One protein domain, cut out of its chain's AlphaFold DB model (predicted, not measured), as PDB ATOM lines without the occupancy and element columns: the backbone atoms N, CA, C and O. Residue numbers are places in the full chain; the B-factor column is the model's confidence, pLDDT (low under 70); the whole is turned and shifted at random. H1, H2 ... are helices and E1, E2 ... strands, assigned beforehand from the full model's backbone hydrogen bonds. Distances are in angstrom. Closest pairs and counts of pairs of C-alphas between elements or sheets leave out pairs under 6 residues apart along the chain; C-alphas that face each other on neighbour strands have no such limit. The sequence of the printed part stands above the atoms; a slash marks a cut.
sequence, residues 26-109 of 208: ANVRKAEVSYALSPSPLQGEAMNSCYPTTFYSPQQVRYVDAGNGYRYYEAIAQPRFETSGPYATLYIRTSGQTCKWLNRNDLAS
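AT A GLANCE: This is residues 26 to 109 of the 208 residues of an uncharacterized protein of Cyanothece sp. (strain PCC 7425 / ATCC 29141) (UniProt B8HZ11). One twisted antiparallel sheet, E1 E2 E3 E4 E5 in order, has short helix H1 over one face near E5; residues 26 to 33 trail beyond E1. The 84 printed residues run E1, H1, E2, E3, E4, E5, mostly strand, with 35 in named elements. The whole is compact, radius of gyration of the C-alphas 13.7 A, but elongated, 50 by 26 by 24 A.

IN THESE COORDINATES: E4, residues 88 to 95, spans 23.1 A; E3, 71 to 77, 18.8 A; E2, 60 to 65, 16.9 A. E1, 34 to 37, begins at C-alpha 34 (9.932, -8.523, 5.229). H1 is 45 to 50. E5, 98 to 101, ends at C-alpha 101 (3.330, -2.269, 23.710).

HOW THE PARTS SIT: E2 to E5 form a meander, successive antiparallel hairpins: N 62 and O 74, 2.9 A; N 73 and O 92, 2.7 A; N 100 and O 93, 2.8 A. E1 neighbours E2: N 63 and O 36, 3.0 A. H1 is on the sheet, height 7.2 A; its closest C-alphas to E5 are Ala 46 and Cys 99, 5.7 A. In H1, 1 of 2 O i to N i+4 pairs is within hydrogen-bond range.

THE WHOLE: C-alphas 26 and 83 are farthest apart, 50.5 A. The printed part has no cut and no long link. pLDDT is under 70 at residues 26 to 35, 37 to 45, 83 to 85 and 106 to 109.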
ATOM      1  N   ALA A  26      -3.956 -11.608  -8.274       34.19
ATOM      2  CA  ALA A  26      -2.692 -10.881  -8.132       34.19
ATOM      3  C   ALA A  26      -2.524 -10.188  -6.763       34.19
ATOM      4  O   ALA A  26      -1.398 -10.062  -6.297       34.19
ATOM      5  N   ASN A  27      -3.615  -9.823  -6.077       34.97
ATOM      6  CA  ASN A  27      -3.554  -9.192  -4.746       34.97
ATOM      7  C   ASN A  27      -3.446 -10.192  -3.580       34.97
ATOM      8  O   ASN A  27      -3.328  -9.785  -2.429       34.97
ATOM      9  N   VAL A  28      -3.465 -11.499  -3.866       35.09
ATOM     10  CA  VAL A  28      -3.232 -12.565  -2.871       35.09
ATOM     11  C   VAL A  28      -1.797 -13.101  -2.949       35.09
ATOM     12  O   VAL A  28      -1.381 -13.905  -2.112       35.09
ATOM     13  N   ARG A  29      -0.970 -12.591  -3.879       38.75
ATOM     14  CA  ARG A  29       0.483 -12.616  -3.692       38.75
ATOM     15  C   ARG A  29       0.797 -11.657  -2.558       38.75
ATOM     16  O   ARG A  29       1.029 -10.475  -2.781       38.75
ATOM     17  N   LYS A  30       0.676 -12.216  -1.350       43.56
ATOM     18  CA  LYS A  30       1.367 -11.868  -0.117       43.56
ATOM     19  C   LYS A  30       2.294 -10.693  -0.377       43.56
ATOM     20  O   LYS A  30       3.304 -10.871  -1.057       43.56
ATOM     21  N   ALA A  31       1.955  -9.528   0.175       41.28
ATOM     22  CA  ALA A  31       2.996  -8.610   0.601       41.28
ATOM     23  C   ALA A  31       4.086  -9.501   1.202       41.28
ATOM     24  O   ALA A  31       3.790 -10.272   2.119       41.28
ATOM     25  N   GLU A  32       5.259  -9.553   0.574       48.50
ATOM     26  CA  GLU A  32       6.407 -10.231   1.152       48.50
ATOM     27  C   GLU A  32       6.704  -9.438   2.406       48.50
ATOM     28  O   GLU A  32       7.330  -8.383   2.382       48.50
ATOM     29  N   VAL A  33       6.075  -9.881   3.485       60.19
ATOM     30  CA  VAL A  33       6.233  -9.321   4.799       60.19
ATOM     31  C   VAL A  33       7.719  -9.496   5.082       60.19
ATOM     32  O   VAL A  33       8.198 -10.624   5.174       60.19
ATOM     33  N   SER A  34       8.488  -8.407   5.065       61.28
ATOM     34  CA  SER A  34       9.932  -8.523   5.229       61.28
ATOM     35  C   SER A  34      10.214  -8.893   6.674       61.28
ATOM     36  O   SER A  34       9.748  -8.230   7.606       61.28
ATOM     37  N   TYR A  35      10.950  -9.984   6.839       68.81
ATOM     38  CA  TYR A  35      11.316 -10.556   8.122       68.81
ATOM     39  C   TYR A  35      12.799 -10.303   8.349       68.81
ATOM     40  O   TYR A  35      13.608 -10.595   7.467       68.81
ATOM     41  N   ALA A  36      13.174  -9.780   9.511       70.19
ATOM     42  CA  ALA A  36      14.584  -9.602   9.826       70.19
ATOM     43  C   ALA A  36      14.873  -9.657  11.327       70.19
ATOM     44  O   ALA A  36      14.048  -9.308  12.175       70.19
ATOM     45  N   LEU A  37      16.100 -10.077  11.623       67.81
ATOM     46  CA  LEU A  37      16.753  -9.903  12.913       67.81
ATOM     47  C   LEU A  37      17.435  -8.538  12.927       67.81
ATOM     48  O   LEU A  37      18.126  -8.177  11.973       67.81
ATOM     49  N   SER A  38      17.242  -7.770  13.998       67.00
ATOM     50  CA  SER A  38      17.931  -6.489  14.125       67.00
ATOM     51  C   SER A  38      19.338  -6.691  14.701       67.00
ATOM     52  O   SER A  38      19.447  -7.138  15.845       67.00
ATOM     53  N   PRO A  39      20.419  -6.313  13.986       63.16
ATOM     54  CA  PRO A  39      21.782  -6.363  14.527       63.16
ATOM     55  C   PRO A  39      22.009  -5.308  15.619       63.16
ATOM     56  O   PRO A  39      22.957  -5.385  16.393       63.16
ATOM     57  N   SER A  40      21.139  -4.299  15.677       68.50
ATOM     58  CA  SER A  40      21.064  -3.313  16.747       68.50
ATOM     59  C   SER A  40      19.662  -3.391  17.341       68.50
ATOM     60  O   SER A  40      18.730  -2.809  16.783       68.50
ATOM     61  N   PRO A  41      19.459  -4.120  18.446       59.62
ATOM     62  CA  PRO A  41      18.123  -4.504  18.900       59.62
ATOM     63  C   PRO A  41      17.231  -3.307  19.297       59.62
ATOM     64  O   PRO A  41      16.021  -3.438  19.391       59.62
ATOM     65  N   LEU A  42      17.791  -2.102  19.426       65.75
ATOM     66  CA  LEU A  42      17.053  -0.850  19.645       65.75
ATOM     67  C   LEU A  42      17.104   0.124  18.445       65.75
ATOM     68  O   LEU A  42      16.814   1.309  18.586       65.75
ATOM     69  N   GLN A  43      17.499  -0.311  17.244       56.97
ATOM     70  CA  GLN A  43      17.467   0.563  16.063       56.97
ATOM     71  C   GLN A  43      16.057   0.635  15.464       56.97
ATOM     72  O   GLN A  43      15.609  -0.219  14.703       56.97
ATOM     73  N   GLY A  44      15.367   1.709  15.836       60.62
ATOM     74  CA  GLY A  44      14.067   2.137  15.335       60.62
ATOM     75  C   GLY A  44      13.485   3.145  16.320       60.62
ATOM     76  O   GLY A  44      13.047   2.752  17.396       60.62
ATOM     77  N   GLU A  45      13.496   4.438  15.981       61.62
ATOM     78  CA  GLU A  45      13.117   5.519  16.914       61.62
ATOM     79  C   GLU A  45      11.740   5.289  17.555       61.62
ATOM     80  O   GLU A  45      11.581   5.421  18.769       61.62
ATOM     81  N   ALA A  46      10.764   4.836  16.762       73.56
ATOM     82  CA  ALA A  46       9.430   4.521  17.258       73.56
ATOM     83  C   ALA A  46       9.424   3.330  18.235       73.56
ATOM     84  O   ALA A  46       8.725   3.376  19.243       73.56
ATOM     85  N   MET A  47      10.223   2.281  18.003       79.69
ATOM     86  CA  MET A  47      10.321   1.157  18.946       79.69
ATOM     87  C   MET A  47      10.883   1.629  20.290       79.69
ATOM     88  O   MET A  47      10.318   1.296  21.331       79.69
ATOM     89  N   ASN A  48      11.933   2.456  20.266       79.88
ATOM     90  CA  ASN A  48      12.556   2.994  21.478       79.88
ATOM     91  C   ASN A  48      11.576   3.791  22.330       79.88
ATOM     92  O   ASN A  48      11.606   3.684  23.552       79.88
ATOM     93  N   SER A  49      10.665   4.534  21.697       82.38
ATOM     94  CA  SER A  49       9.665   5.317  22.426       82.38
ATOM     95  C   SER A  49       8.643   4.469  23.202       82.38
ATOM     96  O   SER A  49       8.074   4.957  24.175       82.38
ATOM     97  N   CYS A  50       8.448   3.195  22.837       85.19
ATOM     98  CA  CYS A  50       7.582   2.264  23.574       85.19
ATOM     99  C   CYS A  50       8.330   1.196  24.351       85.19
ATOM    100  O   CYS A  50       7.681   0.387  25.018       85.19
ATOM    101  N   TYR A  51       9.657   1.155  24.255       89.00
ATOM    102  CA  TYR A  51      10.422   0.149  24.959       89.00
ATOM    103  C   TYR A  51      10.359   0.420  26.471       89.00
ATOM    104  O   TYR A  51      10.804   1.477  26.927       89.00
ATOM    105  N   PRO A  52       9.778  -0.491  27.269       87.38
ATOM    106  CA  PRO A  52       9.566  -0.245  28.686       87.38
ATOM    107  C   PRO A  52      10.895  -0.182  29.448       87.38
ATOM    108  O   PRO A  52      11.704  -1.107  29.416       87.38
ATOM    109  N   THR A  53      11.091   0.891  30.219       89.12
ATOM    110  CA  THR A  53      12.300   1.101  31.037       89.12
ATOM    111  C   THR A  53      12.472   0.066  32.147       89.12
ATOM    112  O   THR A  53      13.559  -0.055  32.703       89.12
ATOM    113  N   THR A  54      11.432  -0.716  32.449       88.75
ATOM    114  CA  THR A  54      11.459  -1.837  33.397       88.75
ATOM    115  C   THR A  54      12.235  -3.052  32.886       88.75
ATOM    116  O   THR A  54      12.387  -4.010  33.636       88.75
ATOM    117  N   PHE A  55      12.739  -3.028  31.650       89.19
ATOM    118  CA  PHE A  55      13.562  -4.086  31.064       89.19
ATOM    119  C   PHE A  55      14.962  -3.559  30.728       89.19
ATOM    120  O   PHE A  55      15.171  -2.364  30.481       89.19
ATOM    121  N   TYR A  56      15.956  -4.447  30.770       89.06
ATOM    122  CA  TYR A  56      17.285  -4.171  30.222       89.06
ATOM    123  C   TYR A  56      17.223  -4.060  28.699       89.06
ATOM    124  O   TYR A  56      16.172  -4.288  28.105       89.06
ATOM    125  N   SER A  57      18.333  -3.700  28.053       88.00
ATOM    126  CA  SER A  57      18.411  -3.757  26.592       88.00
ATOM    127  C   SER A  57      18.050  -5.166  26.104       88.00
ATOM    128  O   SER A  57      18.500  -6.142  26.715       88.00
ATOM    129  N   PRO A  58      17.237  -5.289  25.043       88.31
ATOM    130  CA  PRO A  58      16.837  -6.590  24.549       88.31
ATOM    131  C   PRO A  58      18.056  -7.330  24.009       88.31
ATOM    132  O   PRO A  58      18.906  -6.739  23.340       88.31
ATOM    133  N   GLN A  59      18.133  -8.625  24.300       86.50
ATOM    134  CA  GLN A  59      19.174  -9.492  23.751       86.50
ATOM    135  C   GLN A  59      18.943  -9.765  22.279       86.50
ATOM    136  O   GLN A  59      19.881  -9.872  21.496       86.50
ATOM    137  N   GLN A  60      17.671  -9.863  21.918       85.88
ATOM    138  CA  GLN A  60      17.248 -10.217  20.589       85.88
ATOM    139  C   GLN A  60      15.998  -9.447  20.218       85.88
ATOM    140  O   GLN A  60      15.089  -9.289  21.034       85.88
ATOM    141  N   VAL A  61      15.964  -8.995  18.966       88.38
ATOM    142  CA  VAL A  61      14.796  -8.356  18.376       88.38
ATOM    143  C   VAL A  61      14.562  -8.899  16.981       88.38
ATOM    144  O   VAL A  61      15.427  -8.806  16.107       88.38
ATOM    145  N   ARG A  62      13.368  -9.449  16.790       89.38
ATOM    146  CA  ARG A  62      12.834  -9.885  15.502       89.38
ATOM    147  C   ARG A  62      11.742  -8.917  15.094       89.38
ATOM    148  O   ARG A  62      10.988  -8.443  15.946       89.38
ATOM    149  N   TYR A  63      11.644  -8.617  13.808       90.12
ATOM    150  CA  TYR A  63      10.562  -7.778  13.319       90.12
ATOM    151  C   TYR A  63      10.031  -8.214  11.965       90.12
ATOM    152  O   TYR A  63      10.669  -8.950  11.209       90.12
ATOM    153  N   VAL A  64       8.822  -7.730  11.707       90.06
ATOM    154  CA  VAL A  64       7.975  -8.097  10.585       90.06
ATOM    155  C   VAL A  64       7.265  -6.842  10.080       90.06
ATOM    156  O   VAL A  64       6.484  -6.224  10.812       90.06
ATOM    157  N   ASP A  65       7.542  -6.448   8.837       89.56
ATOM    158  CA  ASP A  65       6.837  -5.352   8.161       89.56
ATOM    159  C   ASP A  65       5.554  -5.858   7.515       89.56
ATOM    160  O   ASP A  65       5.577  -6.476   6.454       89.56
ATOM    161  N   ALA A  66       4.407  -5.559   8.119       85.81
ATOM    162  CA  ALA A  66       3.121  -6.134   7.723       85.81
ATOM    163  C   ALA A  66       2.552  -5.588   6.394       85.81
ATOM    164  O   ALA A  66       1.419  -5.907   6.039       85.81
ATOM    165  N   GLY A  67       3.287  -4.735   5.670       82.44
ATOM    166  CA  GLY A  67       2.871  -4.161   4.381       82.44
ATOM    167  C   GLY A  67       1.680  -3.192   4.449       82.44
ATOM    168  O   GLY A  67       1.265  -2.647   3.434       82.44
ATOM    169  N   ASN A  68       1.138  -2.944   5.641       81.88
ATOM    170  CA  ASN A  68      -0.031  -2.097   5.903       81.88
ATOM    171  C   ASN A  68       0.331  -0.815   6.678       81.88
ATOM    172  O   ASN A  68      -0.506  -0.253   7.384       81.88
ATOM    173  N   GLY A  69       1.595  -0.388   6.601       86.19
ATOM    174  CA  GLY A  69       2.119   0.753   7.358       86.19
ATOM    175  C   GLY A  69       2.402   0.461   8.836       86.19
ATOM    176  O   GLY A  69       2.752   1.383   9.577       86.19
ATOM    177  N   TYR A  70       2.268  -0.798   9.268       90.25
ATOM    178  CA  TYR A  70       2.675  -1.249  10.594       90.25
ATOM    179  C   TYR A  70       3.886  -2.173  10.528       90.25
ATOM    180  O   TYR A  70       3.983  -3.045   9.663       90.25
ATOM    181  N   ARG A  71       4.750  -2.031  11.529       90.69
ATOM    182  CA  ARG A  71       5.818  -2.979  11.831       90.69
ATOM    183  C   ARG A  71       5.576  -3.588  13.201       90.69
ATOM    184  O   ARG A  71       5.209  -2.882  14.140       90.69
ATOM    185  N   TYR A  72       5.771  -4.891  13.306       91.88
ATOM    186  CA  TYR A  72       5.622  -5.638  14.547       91.88
ATOM    187  C   TYR A  72       6.973  -6.175  14.978       91.88
ATOM    188  O   TYR A  72       7.749  -6.638  14.149       91.88
ATOM    189  N   TYR A  73       7.234  -6.096  16.272       91.06
ATOM    190  CA  TYR A  73       8.482  -6.470  16.905       91.06
ATOM    191  C   TYR A  73       8.211  -7.494  17.998       91.06
ATOM    192  O   TYR A  73       7.274  -7.345  18.786       91.06
ATOM    193  N   GLU A  74       9.091  -8.477  18.066       90.62
ATOM    194  CA  GLU A  74       9.281  -9.371  19.195       90.62
ATOM    195  C   GLU A  74      10.653  -9.070  19.791       90.62
ATOM    196  O   GLU A  74      11.668  -9.187  19.102       90.62
ATOM    197  N   ALA A  75      10.686  -8.651  21.052       89.62
ATOM    198  CA  ALA A  75      11.916  -8.354  21.769       89.62
ATOM    199  C   ALA A  75      12.059  -9.271  22.983       89.62
ATOM    200  O   ALA A  75      11.175  -9.309  23.836       89.62
ATOM    201  N   ILE A  76      13.179  -9.981  23.072       88.19
ATOM    202  CA  ILE A  76      13.508 -10.858  24.196       88.19
ATOM    203  C   ILE A  76      14.434 -10.089  25.131       88.19
ATOM    204  O   ILE A  76      15.534  -9.686  24.740       88.19
ATOM    205  N   ALA A  77      13.978  -9.845  26.355       88.56
ATOM    206  CA  ALA A  77      14.660  -8.962  27.290       88.56
ATOM    207  C   ALA A  77      14.535  -9.422  28.738       88.56
ATOM    208  O   ALA A  77      13.521  -9.978  29.156       88.56
ATOM    209  N   GLN A  78      15.571  -9.144  29.524       88.38
ATOM    210  CA  GLN A  78      15.556  -9.427  30.950       88.38
ATOM    211  C   GLN A  78      14.813  -8.312  31.707       88.38
ATOM    212  O   GLN A  78      15.127  -7.128  31.506       88.38
ATOM    213  N   PRO A  79      13.854  -8.641  32.591       88.06
ATOM    214  CA  PRO A  79      13.251  -7.661  33.486       88.06
ATOM    215  C   PRO A  79      14.278  -7.096  34.480       88.06
ATOM    216  O   PRO A  79      15.098  -7.822  35.031       88.06
ATOM    217  N   ARG A  80      14.225  -5.793  34.774       87.62
ATOM    218  CA  ARG A  80      15.148  -5.150  35.735       87.62
ATOM    219  C   ARG A  80      14.861  -5.490  37.190       87.62
ATOM    220  O   ARG A  80      15.733  -5.328  38.035       87.62
ATOM    221  N   PHE A  81      13.640  -5.913  37.482       83.56
ATOM    222  CA  PHE A  81      13.225  -6.316  38.821       83.56
ATOM    223  C   PHE A  81      13.550  -7.789  39.121       83.56
ATOM    224  O   PHE A  81      13.341  -8.227  40.246       83.56
ATOM    225  N   GLU A  82      14.079  -8.540  38.145       72.44
ATOM    226  CA  GLU A  82      14.373  -9.965  38.285       72.44
ATOM    227  C   GLU A  82      15.708 -10.312  37.602       72.44
ATOM    228  O   GLU A  82      15.801 -10.554  36.398       72.44
ATOM    229  N   THR A  83      16.791 -10.306  38.382       62.91
ATOM    230  CA  THR A  83      18.165 -10.473  37.872       62.91
ATOM    231  C   THR A  83      18.551 -11.925  37.571       62.91
ATOM    232  O   THR A  83      19.576 -12.158  36.934       62.91
ATOM    233  N   SER A  84      17.729 -12.894  37.974       65.19
ATOM    234  CA  SER A  84      17.945 -14.334  37.765       65.19
ATOM    235  C   SER A  84      16.742 -15.055  37.142       65.19
ATOM    236  O   SER A  84      16.750 -16.281  37.052       65.19
ATOM    237  N   GLY A  85      15.700 -14.313  36.755       60.75
ATOM    238  CA  GLY A  85      14.481 -14.854  36.149       60.75
ATOM    239  C   GLY A  85      14.618 -15.108  34.642       60.75
ATOM    240  O   GLY A  85      15.577 -14.640  34.021       60.75
ATOM    241  N   PRO A  86      13.669 -15.844  34.038       70.69
ATOM    242  CA  PRO A  86      13.652 -16.073  32.597       70.69
ATOM    243  C   PRO A  86      13.508 -14.752  31.826       70.69
ATOM    244  O   PRO A  86      12.923 -13.781  32.312       70.69
ATOM    245  N   TYR A  87      14.021 -14.718  30.593       81.81
ATOM    246  CA  TYR A  87      13.757 -13.603  29.686       81.81
ATOM    247  C   TYR A  87      12.257 -13.480  29.425       81.81
ATOM    248  O   TYR A  87      11.556 -14.477  29.262       81.81
ATOM    249  N   ALA A  88      11.780 -12.244  29.343       85.06
ATOM    250  CA  ALA A  88      10.433 -11.945  28.902       85.06
ATOM    251  C   ALA A  88      10.418 -11.665  27.402       85.06
ATOM    252  O   ALA A  88      11.345 -11.056  26.859       85.06
ATOM    253  N   THR A  89       9.312 -12.033  26.764       87.88
ATOM    254  CA  THR A  89       9.032 -11.657  25.380       87.88
ATOM    255  C   THR A  89       8.121 -10.436  25.365       87.88
ATOM    256  O   THR A  89       7.058 -10.429  25.985       87.88
ATOM    257  N   LEU A  90       8.530  -9.382  24.667       89.94
ATOM    258  CA  LEU A  90       7.787  -8.136  24.514       89.94
ATOM    259  C   LEU A  90       7.307  -7.997  23.075       89.94
ATOM    260  O   LEU A  90       8.098  -8.040  22.133       89.94
ATOM    261  N   TYR A  91       6.013  -7.754  22.914       92.12
ATOM    262  CA  TYR A  91       5.383  -7.538  21.621       92.12
ATOM    263  C   TYR A  91       5.095  -6.056  21.422       92.12
ATOM    264  O   TYR A  91       4.306  -5.460  22.159       92.12
ATOM    265  N   ILE A  92       5.724  -5.438  20.426       92.19
ATOM    266  CA  ILE A  92       5.603  -4.001  20.156       92.19
ATOM    267  C   ILE A  92       5.155  -3.802  18.712       92.19
ATOM    268  O   ILE A  92       5.647  -4.456  17.802       92.19
ATOM    269  N   ARG A  93       4.230  -2.873  18.479       93.12
ATOM    270  CA  ARG A  93       3.833  -2.440  17.134       93.12
ATOM    271  C   ARG A  93       4.206  -0.985  16.929       93.12
ATOM    272  O   ARG A  93       3.918  -0.175  17.806       93.12
ATOM    273  N   THR A  94       4.745  -0.631  15.770       91.69
ATOM    274  CA  THR A  94       5.002   0.760  15.372       91.69
ATOM    275  C   THR A  94       4.271   1.130  14.084       91.69
ATOM    276  O   THR A  94       3.891   0.259  13.299       91.69
ATOM    277  N   SER A  95       4.035   2.429  13.889       90.56
ATOM    278  CA  SER A  95       3.568   3.021  12.631       90.56
ATOM    279  C   SER A  95       4.036   4.471  12.545       90.56
ATOM    280  O   SER A  95       3.658   5.302  13.379       90.56
ATOM    281  N   GLY A  96       4.901   4.779  11.575       85.00
ATOM    282  CA  GLY A  96       5.587   6.072  11.520       85.00
ATOM    283  C   GLY A  96       6.350   6.340  12.822       85.00
ATOM    284  O   GLY A  96       7.185   5.537  13.225       85.00
ATOM    285  N   GLN A  97       6.024   7.443  13.500       83.12
ATOM    286  CA  GLN A  97       6.604   7.815  14.800       83.12
ATOM    287  C   GLN A  97       5.837   7.256  16.011       83.12
ATOM    288  O   GLN A  97       6.229   7.485  17.150       83.12
ATOM    289  N   THR A  98       4.731   6.546  15.791       88.00
ATOM    290  CA  THR A  98       3.903   6.005  16.875       88.00
ATOM    291  C   THR A  98       4.279   4.569  17.204       88.00
ATOM    292  O   THR A  98       4.752   3.816  16.346       88.00
ATOM    293  N   CYS A  99       4.016   4.162  18.443       90.81
ATOM    294  CA  CYS A  99       4.270   2.810  18.911       90.81
ATOM    295  C   CYS A  99       3.230   2.355  19.948       90.81
ATOM    296  O   CYS A  99       2.519   3.169  20.542       90.81
ATOM    297  N   LYS A 100       3.129   1.039  20.170       91.75
ATOM    298  CA  LYS A 100       2.279   0.425  21.197       91.75
ATOM    299  C   LYS A 100       2.897  -0.873  21.717       91.75
ATOM    300  O   LYS A 100       3.174  -1.770  20.925       91.75
ATOM    301  N   TRP A 101       3.030  -1.000  23.037       91.25
ATOM    302  CA  TRP A 101       3.330  -2.269  23.710       91.25
ATOM    303  C   TRP A 101       2.044  -3.094  23.864       91.25
ATOM    304  O   TRP A 101       1.046  -2.607  24.401       91.25
ATOM    305  N   LEU A 102       2.039  -4.315  23.327       91.44
ATOM    306  CA  LEU A 102       0.834  -5.115  23.113       91.44
ATOM    307  C   LEU A 102       0.528  -6.087  24.264       91.44
ATOM    308  O   LEU A 102      -0.644  -6.299  24.552       91.44
ATOM    309  N   ASN A 103       1.544  -6.622  24.950       89.44
ATOM    310  CA  ASN A 103       1.399  -7.648  25.993       89.44
ATOM    311  C   ASN A 103       1.794  -7.165  27.400       89.44
ATOM    312  O   ASN A 103       2.438  -7.873  28.164       89.44
ATOM    313  N   ARG A 104       1.404  -5.941  27.764       79.12
ATOM    314  CA  ARG A 104       1.843  -5.274  29.007       79.12
ATOM    315  C   ARG A 104       1.612  -6.067  30.304       79.12
ATOM    316  O   ARG A 104       2.352  -5.867  31.261       79.12
ATOM    317  N   ASN A 105       0.605  -6.935  30.331       73.88
ATOM    318  CA  ASN A 105       0.221  -7.707  31.516       73.88
ATOM    319  C   ASN A 105       0.504  -9.206  31.371       73.88
ATOM    320  O   ASN A 105       0.076  -9.979  32.221       73.88
ATOM    321  N   ASP A 106       1.163  -9.619  30.290       67.06
ATOM    322  CA  ASP A 106       1.276 -11.027  29.942       67.06
ATOM    323  C   ASP A 106       2.674 -11.350  29.412       67.06
ATOM    324  O   ASP A 106       3.016 -11.084  28.256       67.06
ATOM    325  N   LEU A 107       3.498 -11.888  30.307       59.84
ATOM    326  CA  LEU A 107       4.885 -12.248  30.022       59.84
ATOM    327  C   LEU A 107       5.001 -13.618  29.330       59.84
ATOM    328  O   LEU A 107       6.070 -13.925  28.808       59.84
ATOM    329  N   ALA A 108       3.928 -14.420  29.309       63.81
ATOM    330  CA  ALA A 108       3.935 -15.801  28.831       63.81
ATOM    331  C   ALA A 108       2.695 -16.095  27.970       63.81
ATOM    332  O   ALA A 108       1.822 -16.865  28.358       63.81
ATOM    333  N   SER A 109       2.633 -15.498  26.777       68.19
ATOM    334  CA  SER A 109       1.529 -15.730  25.842       68.19
ATOM    335  C   SER A 109       1.966 -15.820  24.386       68.19
ATOM    336  O   SER A 109       2.921 -15.167  23.950       68.19
TER     337      SER A 109